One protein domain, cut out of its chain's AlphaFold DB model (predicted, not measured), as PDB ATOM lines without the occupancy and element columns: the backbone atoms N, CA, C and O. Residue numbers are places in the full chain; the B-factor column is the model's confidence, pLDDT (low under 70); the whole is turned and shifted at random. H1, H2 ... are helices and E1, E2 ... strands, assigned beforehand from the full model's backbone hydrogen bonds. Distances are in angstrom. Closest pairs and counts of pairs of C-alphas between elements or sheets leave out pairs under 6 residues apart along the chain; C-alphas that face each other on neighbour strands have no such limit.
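Overview. This is residues 2 to 117 of the 594 residues of the protein "Peptide ABC transporter substrate-binding protein" of Deltaproteobacteria bacterium (UniProt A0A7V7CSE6). A long two-stranded ribbon, E1 running on into E2 and E3 back into E4, bends sharply partway and joins two small ends. At one end H1 packs on the E1 E4 part, with H2 and H3 gathered beside it; at the other, E5 adds a third strand beside E3 and H4 covers E3 and E5. The unnamed stretch 85 to 97 runs back between the two ends. The printed part has 116 residues with four named helices and five named strands, in the order H1 H2 E1 E2 E3 E4 H3 E5 H4, class mixed; both sheets, E2 - E3 - E5 and E1 - E4, are antiparallel. The whole is loose, with a radius of gyration of the C-alphas of 18.3 A, and a rod of 61 by 26 by 24 A.

Arrangement. H1, residues 2 to 13, touches H2, residues 20 to 28, with residues 8 to 12 alone; the closest C-alphas, of Met 12 and Leu 26, are 5.4 A apart, and the lines are only just about perpendicular at 72 degrees. E1, residues 29 to 35, comes closest to H1 at the C-alphas of Val 32 and Val 5, 6.6 A. E1 runs on into E2, residues 38 to 47, at 89 degrees. E2 and E3, residues 52 to 61, form an antiparallel hairpin, with N 42 and O 57 within hydrogen-bond range at 2.8 A. E3 runs on into E4, residues 64 to 69, at 85 degrees. E4 is antiparallel to E1, with N 33 and O 66 2.9 A apart. H3, residues 76 to 84, touches H2, closest at the C-alphas of Asn 79 and Leu 22, 5.0 A; they run opposite ways at a steep tilt of 69.7 degrees, only just short of about perpendicular. E5, residues 98 to 101, is antiparallel to E3, with N 58 and O 99 2.8 A apart. H4, residues 106 to 116, is on the sheet E2 E3 E5 at a height of 9.5 A, over E3 and E5, and runs across the strands, at 64 degrees to E3 on the local plane. H3 and H4 are apart. Every O i to N i+4 pair is within hydrogen-bond range in H1, H2 and H4; in H3, 3 of 5 are.

Along the chain. H1 begins at C-alpha 2, (5.077, -45.062, 16.377), and is 16.7 A long; H2 measures 12.5 A. E1 is 16.2 A long, E2 28.9 A, E3 27.0 A and E4 15.9 A. H3 measures 12.4 A and E5 10.1 A. H4, 15.0 A long, ends at C-alpha 116, (12.198, -44.009, -5.836).

Size, cuts and confidence. The C-alphas farthest apart, of Thr 16 and Lys 50, are 62.1 A apart. The printed part has no cut. The link from H3 to E5 is long, 13 residues. The mean pLDDT of the printed part is 89.9, and residues 46 to 52 are under 70.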
ATOM      1  N   GLN A   2       5.223 -44.356  15.096       91.31
ATOM      2  CA  GLN A   2       5.077 -45.062  16.377       91.31
ATOM      3  C   GLN A   2       3.681 -45.677  16.584       91.31
ATOM      4  O   GLN A   2       3.590 -46.850  16.926       91.31
ATOM      5  N   ASP A   3       2.612 -44.935  16.283       92.19
ATOM      6  CA  ASP A   3       1.236 -45.438  16.435       92.19
ATOM      7  C   ASP A   3       0.964 -46.663  15.558       92.19
ATOM      8  O   ASP A   3       0.371 -47.640  15.997       92.19
ATOM      9  N   VAL A   4       1.467 -46.648  14.322       92.00
ATOM     10  CA  VAL A   4       1.327 -47.769  13.385       92.00
ATOM     11  C   VAL A   4       2.079 -48.994  13.902       92.00
ATOM     12  O   VAL A   4       1.549 -50.097  13.845       92.00
ATOM     13  N   VAL A   5       3.285 -48.813  14.455       93.88
ATOM     14  CA  VAL A   5       4.035 -49.904  15.098       93.88
ATOM     15  C   VAL A   5       3.240 -50.494  16.261       93.88
ATOM     16  O   VAL A   5       3.122 -51.714  16.339       93.88
ATOM     17  N   HIS A   6       2.648 -49.649  17.108       93.81
ATOM     18  CA  HIS A   6       1.837 -50.098  18.237       93.81
ATOM     19  C   HIS A   6       0.586 -50.866  17.787       93.81
ATOM     20  O   HIS A   6       0.290 -51.918  18.347       93.81
ATOM     21  N   ILE A   7      -0.098 -50.404  16.733       94.44
ATOM     22  CA  ILE A   7      -1.250 -51.107  16.146       94.44
ATOM     23  C   ILE A   7      -0.844 -52.494  15.635       94.44
ATOM     24  O   ILE A   7      -1.527 -53.471  15.931       94.44
ATOM     25  N   ILE A   8       0.270 -52.605  14.897       94.25
ATOM     26  CA  ILE A   8       0.743 -53.903  14.384       94.25
ATOM     27  C   ILE A   8       1.097 -54.835  15.545       94.25
ATOM     28  O   ILE A   8       0.657 -55.979  15.554       94.25
ATOM     29  N   GLN A   9       1.857 -54.354  16.532       93.62
ATOM     30  CA  GLN A   9       2.257 -55.156  17.691       93.62
ATOM     31  C   GLN A   9       1.047 -55.625  18.509       93.62
ATOM     32  O   GLN A   9       0.960 -56.806  18.834       93.62
ATOM     33  N   GLY A  10       0.072 -54.745  18.758       94.12
ATOM     34  CA  GLY A  10      -1.175 -55.113  19.430       94.12
ATOM     35  C   GLY A  10      -1.974 -56.159  18.648       94.12
ATOM     36  O   GLY A  10      -2.435 -57.140  19.223       94.12
ATOM     37  N   ALA A  11      -2.072 -56.014  17.323       93.75
ATOM     38  CA  ALA A  11      -2.733 -57.003  16.468       93.75
ATOM     39  C   ALA A  11      -2.000 -58.359  16.451       93.75
ATOM     40  O   ALA A  11      -2.637 -59.409  16.399       93.75
ATOM     41  N   MET A  12      -0.664 -58.366  16.523       93.12
ATOM     42  CA  MET A  12       0.119 -59.604  16.625       93.12
ATOM     43  C   MET A  12      -0.193 -60.372  17.921       93.12
ATOM     44  O   MET A  12      -0.295 -61.604  17.887       93.12
ATOM     45  N   GLU A  13      -0.385 -59.660  19.035       92.62
ATOM     46  CA  GLU A  13      -0.716 -60.225  20.352       92.62
ATOM     47  C   GLU A  13      -2.183 -60.674  20.466       92.62
ATOM     48  O   GLU A  13      -2.475 -61.661  21.149       92.62
ATOM     49  N   ASP A  14      -3.100 -60.011  19.757       90.31
ATOM     50  CA  ASP A  14      -4.523 -60.348  19.753       90.31
ATOM     51  C   ASP A  14      -4.816 -61.631  18.952       90.31
ATOM     52  O   ASP A  14      -4.954 -61.652  17.724       90.31
ATOM     53  N   LYS A  15      -4.944 -62.744  19.680       81.88
ATOM     54  CA  LYS A  15      -5.301 -64.057  19.118       81.88
ATOM     55  C   LYS A  15      -6.789 -64.203  18.785       81.88
ATOM     56  O   LYS A  15      -7.174 -65.247  18.268       81.88
ATOM     57  N   THR A  16      -7.623 -63.213  19.102       82.62
ATOM     58  CA  THR A  16      -9.078 -63.270  18.889       82.62
ATOM     59  C   THR A  16      -9.523 -62.672  17.555       82.62
ATOM     60  O   THR A  16     -10.705 -62.754  17.216       82.62
ATOM     61  N   LEU A  17      -8.587 -62.129  16.765       81.81
ATOM     62  CA  LEU A  17      -8.856 -61.610  15.426       81.81
ATOM     63  C   LEU A  17      -9.490 -62.695  14.528       81.81
ATOM     64  O   LEU A  17      -8.874 -63.739  14.308       81.81
ATOM     65  N   PRO A  18     -10.701 -62.464  13.984       75.62
ATOM     66  CA  PRO A  18     -11.471 -63.505  13.306       75.62
ATOM     67  C   PRO A  18     -11.032 -63.774  11.860       75.62
ATOM     68  O   PRO A  18     -11.460 -64.772  11.289       75.62
ATOM     69  N   ASP A  19     -10.228 -62.896  11.247       91.56
ATOM     70  CA  ASP A  19      -9.810 -63.019   9.845       91.56
ATOM     71  C   ASP A  19      -8.577 -63.940   9.709       91.56
ATOM     72  O   ASP A  19      -7.485 -63.563  10.153       91.56
ATOM     73  N   PRO A  20      -8.709 -65.130   9.087       91.94
ATOM     74  CA  PRO A  20      -7.619 -66.103   9.030       91.94
ATOM     75  C   PRO A  20      -6.427 -65.654   8.176       91.94
ATOM     76  O   PRO A  20      -5.290 -66.002   8.488       91.94
ATOM     77  N   GLU A  21      -6.659 -64.881   7.111       93.06
ATOM     78  CA  GLU A  21      -5.594 -64.407   6.216       93.06
ATOM     79  C   GLU A  21      -4.760 -63.325   6.902       93.06
ATOM     80  O   GLU A  21      -3.530 -63.361   6.869       93.06
ATOM     81  N   LEU A  22      -5.430 -62.391   7.584       94.69
ATOM     82  CA  LEU A  22      -4.760 -61.388   8.401       94.69
ATOM     83  C   LEU A  22      -3.976 -62.045   9.538       94.69
ATOM     84  O   LEU A  22      -2.826 -61.672   9.768       94.69
ATOM     85  N   ARG A  23      -4.563 -63.034  10.224       94.50
ATOM     86  CA  ARG A  23      -3.864 -63.763  11.288       94.50
ATOM     87  C   ARG A  23      -2.600 -64.440  10.762       94.50
ATOM     88  O   ARG A  23      -1.540 -64.245  11.348       94.50
ATOM     89  N   ALA A  24      -2.689 -65.137   9.629       93.69
ATOM     90  CA  ALA A  24      -1.532 -65.767   8.996       93.69
ATOM     91  C   ALA A  24      -0.432 -64.748   8.642       93.69
ATOM     92  O   ALA A  24       0.744 -64.995   8.906       93.69
ATOM     93  N   THR A  25      -0.793 -63.577   8.106       95.31
ATOM     94  CA  THR A  25       0.164 -62.488   7.851       95.31
ATOM     95  C   THR A  25       0.825 -61.984   9.138       95.31
ATOM     96  O   THR A  25       2.043 -61.808   9.169       95.31
ATOM     97  N   LEU A  26       0.055 -61.767  10.207       95.94
ATOM     98  CA  LEU A  26       0.583 -61.301  11.494       95.94
ATOM     99  C   LEU A  26       1.530 -62.330  12.128       95.94
ATOM    100  O   LEU A  26       2.585 -61.948  12.631       95.94
ATOM    101  N   ASP A  27       1.208 -63.624  12.033       94.56
ATOM    102  CA  ASP A  27       2.045 -64.725  12.531       94.56
ATOM    103  C   ASP A  27       3.406 -64.819  11.820       94.56
ATOM    104  O   ASP A  27       4.384 -65.312  12.389       94.56
ATOM    105  N   ARG A  28       3.504 -64.314  10.584       95.88
ATOM    106  CA  ARG A  28       4.765 -64.256   9.831       95.88
ATOM    107  C   ARG A  28       5.665 -63.102  10.256       95.88
ATOM    108  O   ARG A  28       6.864 -63.153   9.979       95.88
ATOM    109  N   ILE A  29       5.139 -62.058  10.899       96.88
ATOM    110  CA  ILE A  29       5.931 -60.892  11.311       96.88
ATOM    111  C   ILE A  29       6.791 -61.268  12.524       96.88
ATOM    112  O   ILE A  29       6.305 -61.452  13.632       96.88
ATOM    113  N   LYS A  30       8.110 -61.338  12.324       96.56
ATOM    114  CA  LYS A  30       9.098 -61.603  13.382       96.56
ATOM    115  C   LYS A  30       9.536 -60.342  14.116       96.56
ATOM    116  O   LYS A  30       9.879 -60.403  15.292       96.56
ATOM    117  N   ALA A  31       9.606 -59.217  13.411       96.44
ATOM    118  CA  ALA A  31      10.042 -57.954  13.990       96.44
ATOM    119  C   ALA A  31       9.420 -56.761  13.267       96.44
ATOM    120  O   ALA A  31       9.285 -56.765  12.039       96.44
ATOM    121  N   VAL A  32       9.127 -55.719  14.042       97.00
ATOM    122  CA  VAL A  32       8.663 -54.413  13.572       97.00
ATOM    123  C   VAL A  32       9.673 -53.372  14.037       97.00
ATOM    124  O   VAL A  32       9.985 -53.301  15.224       97.00
ATOM    125  N   ALA A  33      10.205 -52.580  13.112       96.31
ATOM    126  CA  ALA A  33      11.184 -51.541  13.418       96.31
ATOM    127  C   ALA A  33      10.871 -50.245  12.670       96.31
ATOM    128  O   ALA A  33      10.302 -50.269  11.578       96.31
ATOM    129  N   ILE A  34      11.290 -49.112  13.233       96.62
ATOM    130  CA  ILE A  34      11.243 -47.817  12.551       96.62
ATOM    131  C   ILE A  34      12.592 -47.578  11.885       96.62
ATOM    132  O   ILE A  34      13.633 -47.582  12.538       96.62
ATOM    133  N   ILE A  35      12.564 -47.355  10.576       94.94
ATOM    134  CA  ILE A  35      13.683 -46.780   9.838       94.94
ATOM    135  C   ILE A  35      13.570 -45.261  10.013       94.94
ATOM    136  O   ILE A  35      12.528 -44.699   9.654       94.94
ATOM    137  N   PRO A  36      14.583 -44.591  10.587       95.44
ATOM    138  CA  PRO A  36      14.536 -43.149  10.785       95.44
ATOM    139  C   PRO A  36      14.477 -42.415   9.437       95.44
ATOM    140  O   PRO A  36      14.912 -42.971   8.425       95.44
ATOM    141  N   PRO A  37      13.967 -41.170   9.408       95.88
ATOM    142  CA  PRO A  37      14.043 -40.334   8.218       95.88
ATOM    143  C   PRO A  37      15.488 -40.226   7.728       95.88
ATOM    144  O   PRO A  37      16.412 -40.116   8.537       95.88
ATOM    145  N   ASN A  38      15.687 -40.237   6.414       95.69
ATOM    146  CA  ASN A  38      17.010 -40.072   5.827       95.69
ATOM    147  C   ASN A  38      16.963 -39.225   4.556       95.69
ATOM    148  O   ASN A  38      15.965 -39.180   3.842       95.69
ATOM    149  N   ILE A  39      18.078 -38.547   4.286       95.94
ATOM    150  CA  ILE A  39      18.284 -37.797   3.050       95.94
ATOM    151  C   ILE A  39      19.294 -38.569   2.211       95.94
ATOM    152  O   ILE A  39      20.354 -38.944   2.714       95.94
ATOM    153  N   TYR A  40      18.964 -38.827   0.951       94.44
ATOM    154  CA  TYR A  40      19.876 -39.468   0.008       94.44
ATOM    155  C   TYR A  40      19.713 -38.891  -1.395       94.44
ATOM    156  O   TYR A  40      18.673 -38.332  -1.740       94.44
ATOM    157  N   GLU A  41      20.755 -39.028  -2.207       93.94
ATOM    158  CA  GLU A  41      20.766 -38.561  -3.589       93.94
ATOM    159  C   GLU A  41      20.737 -39.752  -4.548       93.94
ATOM    160  O   GLU A  41      21.369 -40.782  -4.311       93.94
ATOM    161  N   THR A  42      20.015 -39.606  -5.655       90.25
ATOM    162  CA  THR A  42      20.048 -40.533  -6.785       90.25
ATOM    163  C   THR A  42      20.125 -39.751  -8.089       90.25
ATOM    164  O   THR A  42      19.676 -38.610  -8.177       90.25
ATOM    165  N   VAL A  43      20.691 -40.363  -9.123       87.94
ATOM    166  CA  VAL A  43      20.825 -39.752 -10.447       87.94
ATOM    167  C   VAL A  43      20.010 -40.555 -11.449       87.94
ATOM    168  O   VAL A  43      20.069 -41.784 -11.465       87.94
ATOM    169  N   ARG A  44      19.239 -39.866 -12.290       83.62
ATOM    170  CA  ARG A  44      18.540 -40.453 -13.435       83.62
ATOM    171  C   ARG A  44      19.185 -39.973 -14.718       83.62
ATOM    172  O   ARG A  44      19.437 -38.783 -14.874       83.62
ATOM    173  N   ILE A  45      19.447 -40.910 -15.620       75.50
ATOM    174  CA  ILE A  45      19.961 -40.626 -16.956       75.50
ATOM    175  C   ILE A  45      18.870 -41.039 -17.936       75.50
ATOM    176  O   ILE A  45      18.568 -42.223 -18.073       75.50
ATOM    177  N   GLU A  46      18.269 -40.059 -18.594       69.75
ATOM    178  CA  GLU A  46      17.329 -40.285 -19.685       69.75
ATOM    179  C   GLU A  46      18.116 -40.287 -20.999       69.75
ATOM    180  O   GLU A  46      18.717 -39.281 -21.386       69.75
ATOM    181  N   ASN A  47      18.133 -41.435 -21.679       53.62
ATOM    182  CA  ASN A  47      18.678 -41.548 -23.028       53.62
ATOM    183  C   ASN A  47      17.568 -41.198 -24.025       53.62
ATOM    184  O   ASN A  47      16.666 -42.002 -24.254       53.62
ATOM    185  N   SER A  48      17.631 -40.005 -24.615       50.00
ATOM    186  CA  SER A  48      16.868 -39.690 -25.826       50.00
ATOM    187  C   SER A  48      17.740 -39.929 -27.064       50.00
ATOM    188  O   SER A  48      18.965 -39.908 -26.963       50.00
ATOM    189  N   GLU A  49      17.133 -40.101 -28.243       47.44
ATOM    190  CA  GLU A  49      17.862 -40.246 -29.519       47.44
ATOM    191  C   GLU A  49      18.792 -39.057 -29.845       47.44
ATOM    192  O   GLU A  49      19.597 -39.155 -30.769       47.44
ATOM    193  N   LYS A  50      18.689 -37.931 -29.120       42.81
ATOM    194  CA  LYS A  50      19.421 -36.694 -29.422       42.81
ATOM    195  C   LYS A  50      20.314 -36.167 -28.294       42.81
ATOM    196  O   LYS A  50      21.288 -35.508 -28.622       42.81
ATOM    197  N   GLU A  51      20.059 -36.480 -27.019       47.62
ATOM    198  CA  GLU A  51      20.869 -36.017 -25.870       47.62
ATOM    199  C   GLU A  51      20.696 -36.908 -24.618       47.62
ATOM    200  O   GLU A  51      19.617 -37.467 -24.381       47.62
ATOM    201  N   LYS A  52      21.751 -37.002 -23.788       66.56
ATOM    202  CA  LYS A  52      21.703 -37.586 -22.434       66.56
ATOM    203  C   LYS A  52      21.294 -36.510 -21.435       66.56
ATOM    204  O   LYS A  52      22.089 -35.621 -21.136       66.56
ATOM    205  N   LYS A  53      20.082 -36.608 -20.888       76.75
ATOM    206  CA  LYS A  53      19.625 -35.705 -19.829       76.75
ATOM    207  C   LYS A  53      19.867 -36.353 -18.472       76.75
ATOM    208  O   LYS A  53      19.273 -37.379 -18.150       76.75
ATOM    209  N   THR A  54      20.745 -35.745 -17.684       83.25
ATOM    210  CA  THR A  54      21.030 -36.180 -16.314       83.25
ATOM    211  C   THR A  54      20.213 -35.341 -15.344       83.25
ATOM    212  O   THR A  54      20.338 -34.119 -15.333       83.25
ATOM    213  N   THR A  55      19.399 -35.997 -14.521       86.44
ATOM    214  CA  THR A  55      18.614 -35.355 -13.465       86.44
ATOM    215  C   THR A  55      19.082 -35.867 -12.114       86.44
ATOM    216  O   THR A  55      18.978 -37.061 -11.820       86.44
ATOM    217  N   LYS A  56      19.609 -34.968 -11.285       92.12
ATOM    218  CA  LYS A  56      19.938 -35.249  -9.891       92.12
ATOM    219  C   LYS A  56      18.662 -35.146  -9.059       92.12
ATOM    220  O   LYS A  56      17.878 -34.220  -9.243       92.12
ATOM    221  N   ILE A  57      18.432 -36.111  -8.177       93.50
ATOM    222  CA  ILE A  57      17.238 -36.187  -7.335       93.50
ATOM    223  C   ILE A  57      17.685 -36.341  -5.886       93.50
ATOM    224  O   ILE A  57      18.273 -37.360  -5.523       93.50
ATOM    225  N   THR A  58      17.385 -35.347  -5.061       95.94
ATOM    226  CA  THR A  58      17.568 -35.399  -3.610       95.94
ATOM    227  C   THR A  58      16.254 -35.825  -2.969       95.94
ATOM    228  O   THR A  58      15.215 -35.196  -3.183       95.94
ATOM    229  N   VAL A  59      16.290 -36.905  -2.194       95.69
ATOM    230  CA  VAL A  59      15.120 -37.512  -1.558       95.69
ATOM    231  C   VAL A  59      15.191 -37.289  -0.056       95.69
ATOM    232  O   VAL A  59      16.137 -37.738   0.585       95.69
ATOM    233  N   HIS A  60      14.180 -36.636   0.511       96.62
ATOM    234  CA  HIS A  60      13.997 -36.465   1.953       96.62
ATOM    235  C   HIS A  60      13.018 -37.522   2.455       96.62
ATOM    236  O   HIS A  60      11.859 -37.227   2.735       96.62
ATOM    237  N   ALA A  61      13.444 -38.780   2.513       94.62
ATOM    238  CA  ALA A  61      12.533 -39.855   2.867       94.62
ATOM    239  C   ALA A  61      12.080 -39.728   4.337       94.62
ATOM    240  O   ALA A  61      12.916 -39.579   5.238       94.62
ATOM    241  N   PRO A  62      10.762 -39.797   4.606       95.00
ATOM    242  CA  PRO A  62      10.239 -39.767   5.964       95.00
ATOM    243  C   PRO A  62      10.572 -41.070   6.704       95.00
ATOM    244  O   PRO A  62      11.081 -42.028   6.125       95.00
ATOM    245  N   ALA A  63      10.250 -41.124   7.999       95.12
ATOM    246  CA  ALA A  63      10.376 -42.357   8.770       95.12
ATOM    247  C   ALA A  63       9.549 -43.483   8.127       95.12
ATOM    248  O   ALA A  63       8.381 -43.282   7.786       95.12
ATOM    249  N   ARG A  64      10.134 -44.677   8.005       94.81
ATOM    250  CA  ARG A  64       9.487 -45.857   7.403       94.81
ATOM    251  C   ARG A  64       9.338 -46.963   8.433       94.81
ATOM    252  O   ARG A  64      10.053 -46.993   9.431       94.81
ATOM    253  N   ILE A  65       8.428 -47.892   8.183       95.81
ATOM    254  CA  ILE A  65       8.226 -49.060   9.043       95.81
ATOM    255  C   ILE A  65       8.757 -50.277   8.308       95.81
ATOM    256  O   ILE A  65       8.362 -50.558   7.179       95.81
ATOM    257  N   LYS A  66       9.673 -50.993   8.955       96.38
ATOM    258  CA  LYS A  66      10.239 -52.240   8.461       96.38
ATOM    259  C   LYS A  66       9.578 -53.405   9.174       96.38
ATOM    260  O   LYS A  66       9.706 -53.540  10.391       96.38
ATOM    261  N   LEU A  67       8.951 -54.271   8.392       97.31
ATOM    262  CA  LEU A  67       8.464 -55.571   8.837       97.31
ATOM    263  C   LEU A  67       9.468 -56.635   8.394       97.31
ATOM    264  O   LEU A  67       9.822 -56.714   7.219       97.31
ATOM    265  N   THR A  68       9.967 -57.425   9.340       96.81
ATOM    266  CA  THR A  68      10.812 -58.587   9.040       96.81
ATOM    267  C   THR A  68       9.955 -59.829   9.144       96.81
ATOM    268  O   THR A  68       9.421 -60.102  10.217       96.81
ATOM    269  N   LEU A  69       9.823 -60.567   8.045       96.50
ATOM    270  CA  LEU A  69       8.983 -61.758   7.984       96.50
ATOM    271  C   LEU A  69       9.795 -63.048   8.145       96.50
ATOM    272  O   LEU A  69      10.997 -63.083   7.870       96.50
ATOM    273  N   SER A  70       9.135 -64.111   8.602       94.81
ATOM    274  CA  SER A  70       9.670 -65.474   8.637       94.81
ATOM    275  C   SER A  70       9.788 -66.104   7.250       94.81
ATOM    276  O   SER A  70      10.741 -66.842   7.010       94.81
ATOM    277  N   GLU A  71       8.852 -65.774   6.367       93.12
ATOM    278  CA  GLU A  71       8.731 -66.229   4.986       93.12
ATOM    279  C   GLU A  71       8.150 -65.105   4.121       93.12
ATOM    280  O   GLU A  71       7.667 -64.093   4.636       93.12
ATOM    281  N   VAL A  72       8.224 -65.249   2.799       93.88
ATOM    282  CA  VAL A  72       7.648 -64.251   1.895       93.88
ATOM    283  C   VAL A  72       6.125 -64.286   2.000       93.88
ATOM    284  O   VAL A  72       5.505 -65.318   1.765       93.88
ATOM    285  N   ASP A  73       5.532 -63.133   2.302       94.56
ATOM    286  CA  ASP A  73       4.095 -62.906   2.206       94.56
ATOM    287  C   ASP A  73       3.820 -61.905   1.080       94.56
ATOM    288  O   ASP A  73       4.069 -60.703   1.208       94.56
ATOM    289  N   GLN A  74       3.354 -62.423  -0.052       93.69
ATOM    290  CA  GLN A  74       2.992 -61.625  -1.223       93.69
ATOM    291  C   GLN A  74       1.721 -60.784  -1.009       93.69
ATOM    292  O   GLN A  74       1.565 -59.745  -1.643       93.69
ATOM    293  N   ASP A  75       0.850 -61.203  -0.085       94.19
ATOM    294  CA  ASP A  75      -0.446 -60.584   0.199       94.19
ATOM    295  C   ASP A  75      -0.371 -59.671   1.443       94.19
ATOM    296  O   ASP A  75      -1.374 -59.075   1.840       94.19
ATOM    297  N   LEU A  76       0.828 -59.493   2.024       95.25
ATOM    298  CA  LEU A  76       1.115 -58.729   3.250       95.25
ATOM    299  C   LEU A  76       0.320 -57.424   3.354       95.25
ATOM    300  O   LEU A  76      -0.417 -57.209   4.314       95.25
ATOM    301  N   PHE A  77       0.472 -56.529   2.376       94.69
ATOM    302  CA  PHE A  77      -0.151 -55.205   2.430       94.69
ATOM    303  C   PHE A  77      -1.656 -55.253   2.145       94.69
ATOM    304  O   PHE A  77      -2.401 -54.450   2.707       94.69
ATOM    305  N   SER A  78      -2.119 -56.221   1.343       93.75
ATOM    306  CA  SER A  78      -3.552 -56.473   1.157       93.75
ATOM    307  C   SER A  78      -4.191 -56.871   2.489       93.75
ATOM    308  O   SER A  78      -5.183 -56.278   2.910       93.75
ATOM    309  N   ASN A  79      -3.568 -57.792   3.223       95.31
ATOM    310  CA  ASN A  79      -4.075 -58.255   4.509       95.31
ATOM    311  C   ASN A  79      -3.985 -57.172   5.585       95.31
ATOM    312  O   ASN A  79      -4.972 -56.915   6.270       95.31
ATOM    313  N   LEU A  80      -2.863 -56.453   5.683       95.62
ATOM    314  CA  LEU A  80      -2.730 -55.336   6.626       95.62
ATOM    315  C   LEU A  80      -3.708 -54.188   6.338       95.62
ATOM    316  O   LEU A  80      -4.072 -53.461   7.262       95.62
ATOM    317  N   SER A  81      -4.201 -54.032   5.103       94.56
ATOM    318  CA  SER A  81      -5.229 -53.025   4.797       94.56
ATOM    319  C   SER A  81      -6.544 -53.270   5.553       94.56
ATOM    320  O   SER A  81      -7.308 -52.334   5.778       94.56
ATOM    321  N   LYS A  82      -6.790 -54.499   6.028       93.06
ATOM    322  CA  LYS A  82      -7.930 -54.833   6.895       93.06
ATOM    323  C   LYS A  82      -7.818 -54.186   8.287       93.06
ATOM    324  O   LYS A  82      -8.844 -53.945   8.913       93.06
ATOM    325  N   LEU A  83      -6.600 -53.865   8.746       92.38
ATOM    326  CA  LEU A  83      -6.353 -53.129   9.996       92.38
ATOM    327  C   LEU A  83      -6.376 -51.611   9.795       92.38
ATOM    328  O   LEU A  83      -6.892 -50.883  10.638       92.38
ATOM    329  N   PHE A  84      -5.800 -51.130   8.692       92.88
ATOM    330  CA  PHE A  84      -5.557 -49.697   8.481       92.88
ATOM    331  C   PHE A  84      -6.571 -49.003   7.564       92.88
ATOM    332  O   PHE A  84      -6.569 -47.778   7.460       92.88
ATOM    333  N   GLY A  85      -7.437 -49.768   6.901       92.88
ATOM    334  CA  GLY A  85      -8.317 -49.291   5.840       92.88
ATOM    335  C   GLY A  85      -7.732 -49.534   4.445       92.88
ATOM    336  O   GLY A  85      -6.518 -49.529   4.235       92.88
ATOM    337  N   LYS A  86      -8.628 -49.730   3.470       91.12
ATOM    338  CA  LYS A  86      -8.291 -50.140   2.092       91.12
ATOM    339  C   LYS A  86      -7.317 -49.192   1.389       91.12
ATOM    340  O   LYS A  86      -6.440 -49.650   0.666       91.12
ATOM    341  N   ASP A  87      -7.443 -47.893   1.643       92.25
ATOM    342  CA  ASP A  87      -6.670 -46.865   0.940       92.25
ATOM    343  C   ASP A  87      -5.382 -46.466   1.671       92.25
ATOM    344  O   ASP A  87      -4.613 -45.652   1.160       92.25
ATOM    345  N   TYR A  88      -5.105 -47.045   2.847       93.00
ATOM    346  CA  TYR A  88      -3.992 -46.624   3.699       93.00
ATOM    347  C   TYR A  88      -2.653 -46.629   2.949       93.00
ATOM    348  O   TYR A  88      -1.984 -45.600   2.856       93.00
ATOM    349  N   PHE A  89      -2.299 -47.758   2.332       91.38
ATOM    350  CA  PHE A  89      -1.038 -47.903   1.596       91.38
ATOM    351  C   PHE A  89      -1.030 -47.184   0.241       91.38
ATOM    352  O   PHE A  89       0.041 -46.914  -0.293       91.38
ATOM    353  N   ALA A  90      -2.197 -46.855  -0.319       89.12
ATOM    354  CA  ALA A  90      -2.306 -46.117  -1.578       89.12
ATOM    355  C   ALA A  90      -2.270 -44.590  -1.383       89.12
ATOM    356  O   ALA A  90      -2.039 -43.859  -2.342       89.12
ATOM    357  N   SER A  91      -2.489 -44.109  -0.154       91.38
ATOM    358  CA  SER A  91      -2.631 -42.682   0.164       91.38
ATOM    359  C   SER A  91      -1.320 -41.888   0.215       91.38
ATOM    360  O   SER A  91      -1.351 -40.659   0.260       91.38
ATOM    361  N   PHE A  92      -0.164 -42.560   0.224       92.81
ATOM    362  CA  PHE A  92       1.131 -41.893   0.342       92.81
ATOM    363  C   PHE A  92       1.523 -41.160  -0.951       92.81
ATOM    364  O   PHE A  92       1.682 -41.779  -2.004       92.81
ATOM    365  N   ASP A  93       1.750 -39.849  -0.840       92.62
ATOM    366  CA  ASP A  93       2.307 -39.018  -1.908       92.62
ATOM    367  C   ASP A  93       3.807 -38.772  -1.683       92.62
ATOM    368  O   ASP A  93       4.218 -38.097  -0.738       92.62
ATOM    369  N   GLY A  94       4.629 -39.332  -2.572       92.94
ATOM    370  CA  GLY A  94       6.082 -39.185  -2.541       92.94
ATOM    371  C   GLY A  94       6.590 -37.864  -3.128       92.94
ATOM    372  O   GLY A  94       7.725 -37.481  -2.852       92.94
ATOM    373  N   VAL A  95       5.791 -37.151  -3.934       94.00
ATOM    374  CA  VAL A  95       6.243 -35.968  -4.692       94.00
ATOM    375  C   VAL A  95       6.816 -34.849  -3.806       94.00
ATOM    376  O   VAL A  95       7.845 -34.283  -4.192       94.00
ATOM    377  N   PRO A  96       6.243 -34.533  -2.626       95.38
ATOM    378  CA  PRO A  96       6.783 -33.503  -1.734       95.38
ATOM    379  C   PRO A  96       8.174 -33.823  -1.175       95.38
ATOM    380  O   PRO A  96       8.870 -32.915  -0.730       95.38
ATOM    381  N   PHE A  97       8.586 -35.093  -1.198       95.06
ATOM    382  CA  PHE A  97       9.862 -35.555  -0.652       95.06
ATOM    383  C   PHE A  97      10.986 -35.609  -1.697       95.06
ATOM    384  O   PHE A  97      12.112 -35.967  -1.351       95.06
ATOM    385  N   LEU A  98      10.699 -35.289  -2.965       93.81
ATOM    386  CA  LEU A  98      11.664 -35.312  -4.067       93.81
ATOM    387  C   LEU A  98      11.989 -33.891  -4.547       93.81
ATOM    388  O   LEU A  98      11.120 -33.173  -5.050       93.81
ATOM    389  N   HIS A  99      13.273 -33.532  -4.500       93.81
ATOM    390  CA  HIS A  99      13.821 -32.330  -5.128       93.81
ATOM    391  C   HIS A  99      14.666 -32.720  -6.341       93.81
ATOM    392  O   HIS A  99      15.561 -33.552  -6.224       93.81
ATOM    393  N   MET A 100      14.371 -32.147  -7.511       91.62
ATOM    394  CA  MET A 100      14.993 -32.525  -8.784       91.62
ATOM    395  C   MET A 100      15.742 -31.356  -9.421       91.62
ATOM    396  O   MET A 100      15.211 -30.248  -9.508       91.62
ATOM    397  N   GLU A 101      16.946 -31.633  -9.916       90.75
ATOM    398  CA  GLU A 101      17.816 -30.683 -10.607       90.75
ATOM    399  C   GLU A 101      18.311 -31.287 -11.939       90.75
ATOM    400  O   GLU A 101      19.078 -32.256 -11.919       90.75
ATOM    401  N   PRO A 102      17.889 -30.751 -13.106       88.25
ATOM    402  CA  PRO A 102      16.906 -29.676 -13.284       88.25
ATOM    403  C   PRO A 102      15.483 -30.109 -12.887       88.25
ATOM    404  O   PRO A 102      15.163 -31.297 -12.863       88.25
ATOM    405  N   GLN A 103      14.609 -29.136 -12.611       86.31
ATOM    406  CA  GLN A 103      13.200 -29.416 -12.325       86.31
ATOM    407  C   GLN A 103      12.532 -30.102 -13.522       86.31
ATOM    408  O   GLN A 103      12.664 -29.662 -14.666       86.31
ATOM    409  N   ALA A 104      11.818 -31.191 -13.244       84.44
ATOM    410  CA  ALA A 104      11.039 -31.923 -14.233       84.44
ATOM    411  C   ALA A 104       9.553 -31.560 -14.140       84.44
ATOM    412  O   ALA A 104       9.093 -31.024 -13.128       84.44
ATOM    413  N   ASP A 105       8.797 -31.869 -15.191       88.31
ATOM    414  CA  ASP A 105       7.346 -31.716 -15.165       88.31
ATOM    415  C   ASP A 105       6.690 -32.632 -14.116       88.31
ATOM    416  O   ASP A 105       7.266 -33.615 -13.645       88.31
ATOM    417  N   GLU A 106       5.458 -32.298 -13.740       86.62
ATOM    418  CA  GLU A 106       4.714 -32.990 -12.685       86.62
ATOM    419  C   GLU A 106       4.510 -34.484 -12.969       86.62
ATOM    420  O   GLU A 106       4.552 -35.306 -12.050       86.62
ATOM    421  N   LYS A 107       4.354 -34.864 -14.241       88.75
ATOM    422  CA  LYS A 107       4.146 -36.258 -14.631       88.75
ATOM    423  C   LYS A 107       5.418 -37.075 -14.411       88.75
ATOM    424  O   LYS A 107       5.340 -38.168 -13.848       88.75
ATOM    425  N   ILE A 108       6.577 -36.541 -14.802       87.62
ATOM    426  CA  ILE A 108       7.886 -37.155 -14.547       87.62
ATOM    427  C   ILE A 108       8.162 -37.209 -13.043       87.62
ATOM    428  O   ILE A 108       8.537 -38.261 -12.528       87.62
ATOM    429  N   ARG A 109       7.907 -36.115 -12.314       89.06
ATOM    430  CA  ARG A 109       8.073 -36.066 -10.852       89.06
ATOM    431  C   ARG A 109       7.231 -37.126 -10.146       89.06
ATOM    432  O   ARG A 109       7.747 -37.840  -9.292       89.06
ATOM    433  N   SER A 110       5.960 -37.262 -10.521       90.25
ATOM    434  CA  SER A 110       5.057 -38.277  -9.965       90.25
ATOM    435  C   SER A 110       5.519 -39.700 -10.294       90.25
ATOM    436  O   SER A 110       5.491 -40.575  -9.426       90.25
ATOM    437  N   ALA A 111       5.994 -39.941 -11.521       90.12
ATOM    438  CA  ALA A 111       6.542 -41.238 -11.914       90.12
ATOM    439  C   ALA A 111       7.790 -41.601 -11.089       90.12
ATOM    440  O   ALA A 111       7.859 -42.694 -10.527       90.12
ATOM    441  N   TYR A 112       8.732 -40.668 -10.944       91.19
ATOM    442  CA  TYR A 112       9.937 -40.872 -10.142       91.19
ATOM    443  C   TYR A 112       9.648 -41.009  -8.653       91.19
ATOM    444  O   TYR A 112      10.267 -41.849  -8.007       91.19
ATOM    445  N   ALA A 113       8.683 -40.268  -8.107       91.25
ATOM    446  CA  ALA A 113       8.263 -40.429  -6.719       91.25
ATOM    447  C   ALA A 113       7.771 -41.856  -6.441       91.25
ATOM    448  O   ALA A 113       8.215 -42.478  -5.479       91.25
ATOM    449  N   LYS A 114       6.927 -42.408  -7.324       90.19
ATOM    450  CA  LYS A 114       6.416 -43.783  -7.200       90.19
ATOM    451  C   LYS A 114       7.509 -44.845  -7.305       90.19
ATOM    452  O   LYS A 114       7.385 -45.892  -6.681       90.19
ATOM    453  N   GLU A 115       8.550 -44.600  -8.095       88.06
ATOM    454  CA  GLU A 115       9.651 -45.548  -8.281       88.06
ATOM    455  C   GLU A 115      10.692 -45.474  -7.154       88.06
ATOM    456  O   GLU A 115      11.155 -46.501  -6.664       88.06
ATOM    457  N   ILE A 116      11.083 -44.260  -6.761       90.62
ATOM    458  CA  ILE A 116      12.198 -44.009  -5.836       90.62
ATOM    459  C   ILE A 116      11.744 -44.121  -4.381       90.62
ATOM    460  O   ILE A 116      12.474 -44.649  -3.543       90.62
ATOM    461  N   LEU A 117      10.541 -43.632  -4.079       92.38
ATOM    462  CA  LEU A 117       9.977 -43.624  -2.735       92.38
ATOM    463  C   LEU A 117       8.557 -44.217  -2.754       92.38
ATOM    464  O   LEU A 117       7.583 -43.503  -2.512       92.38
TER     465      LEU A 117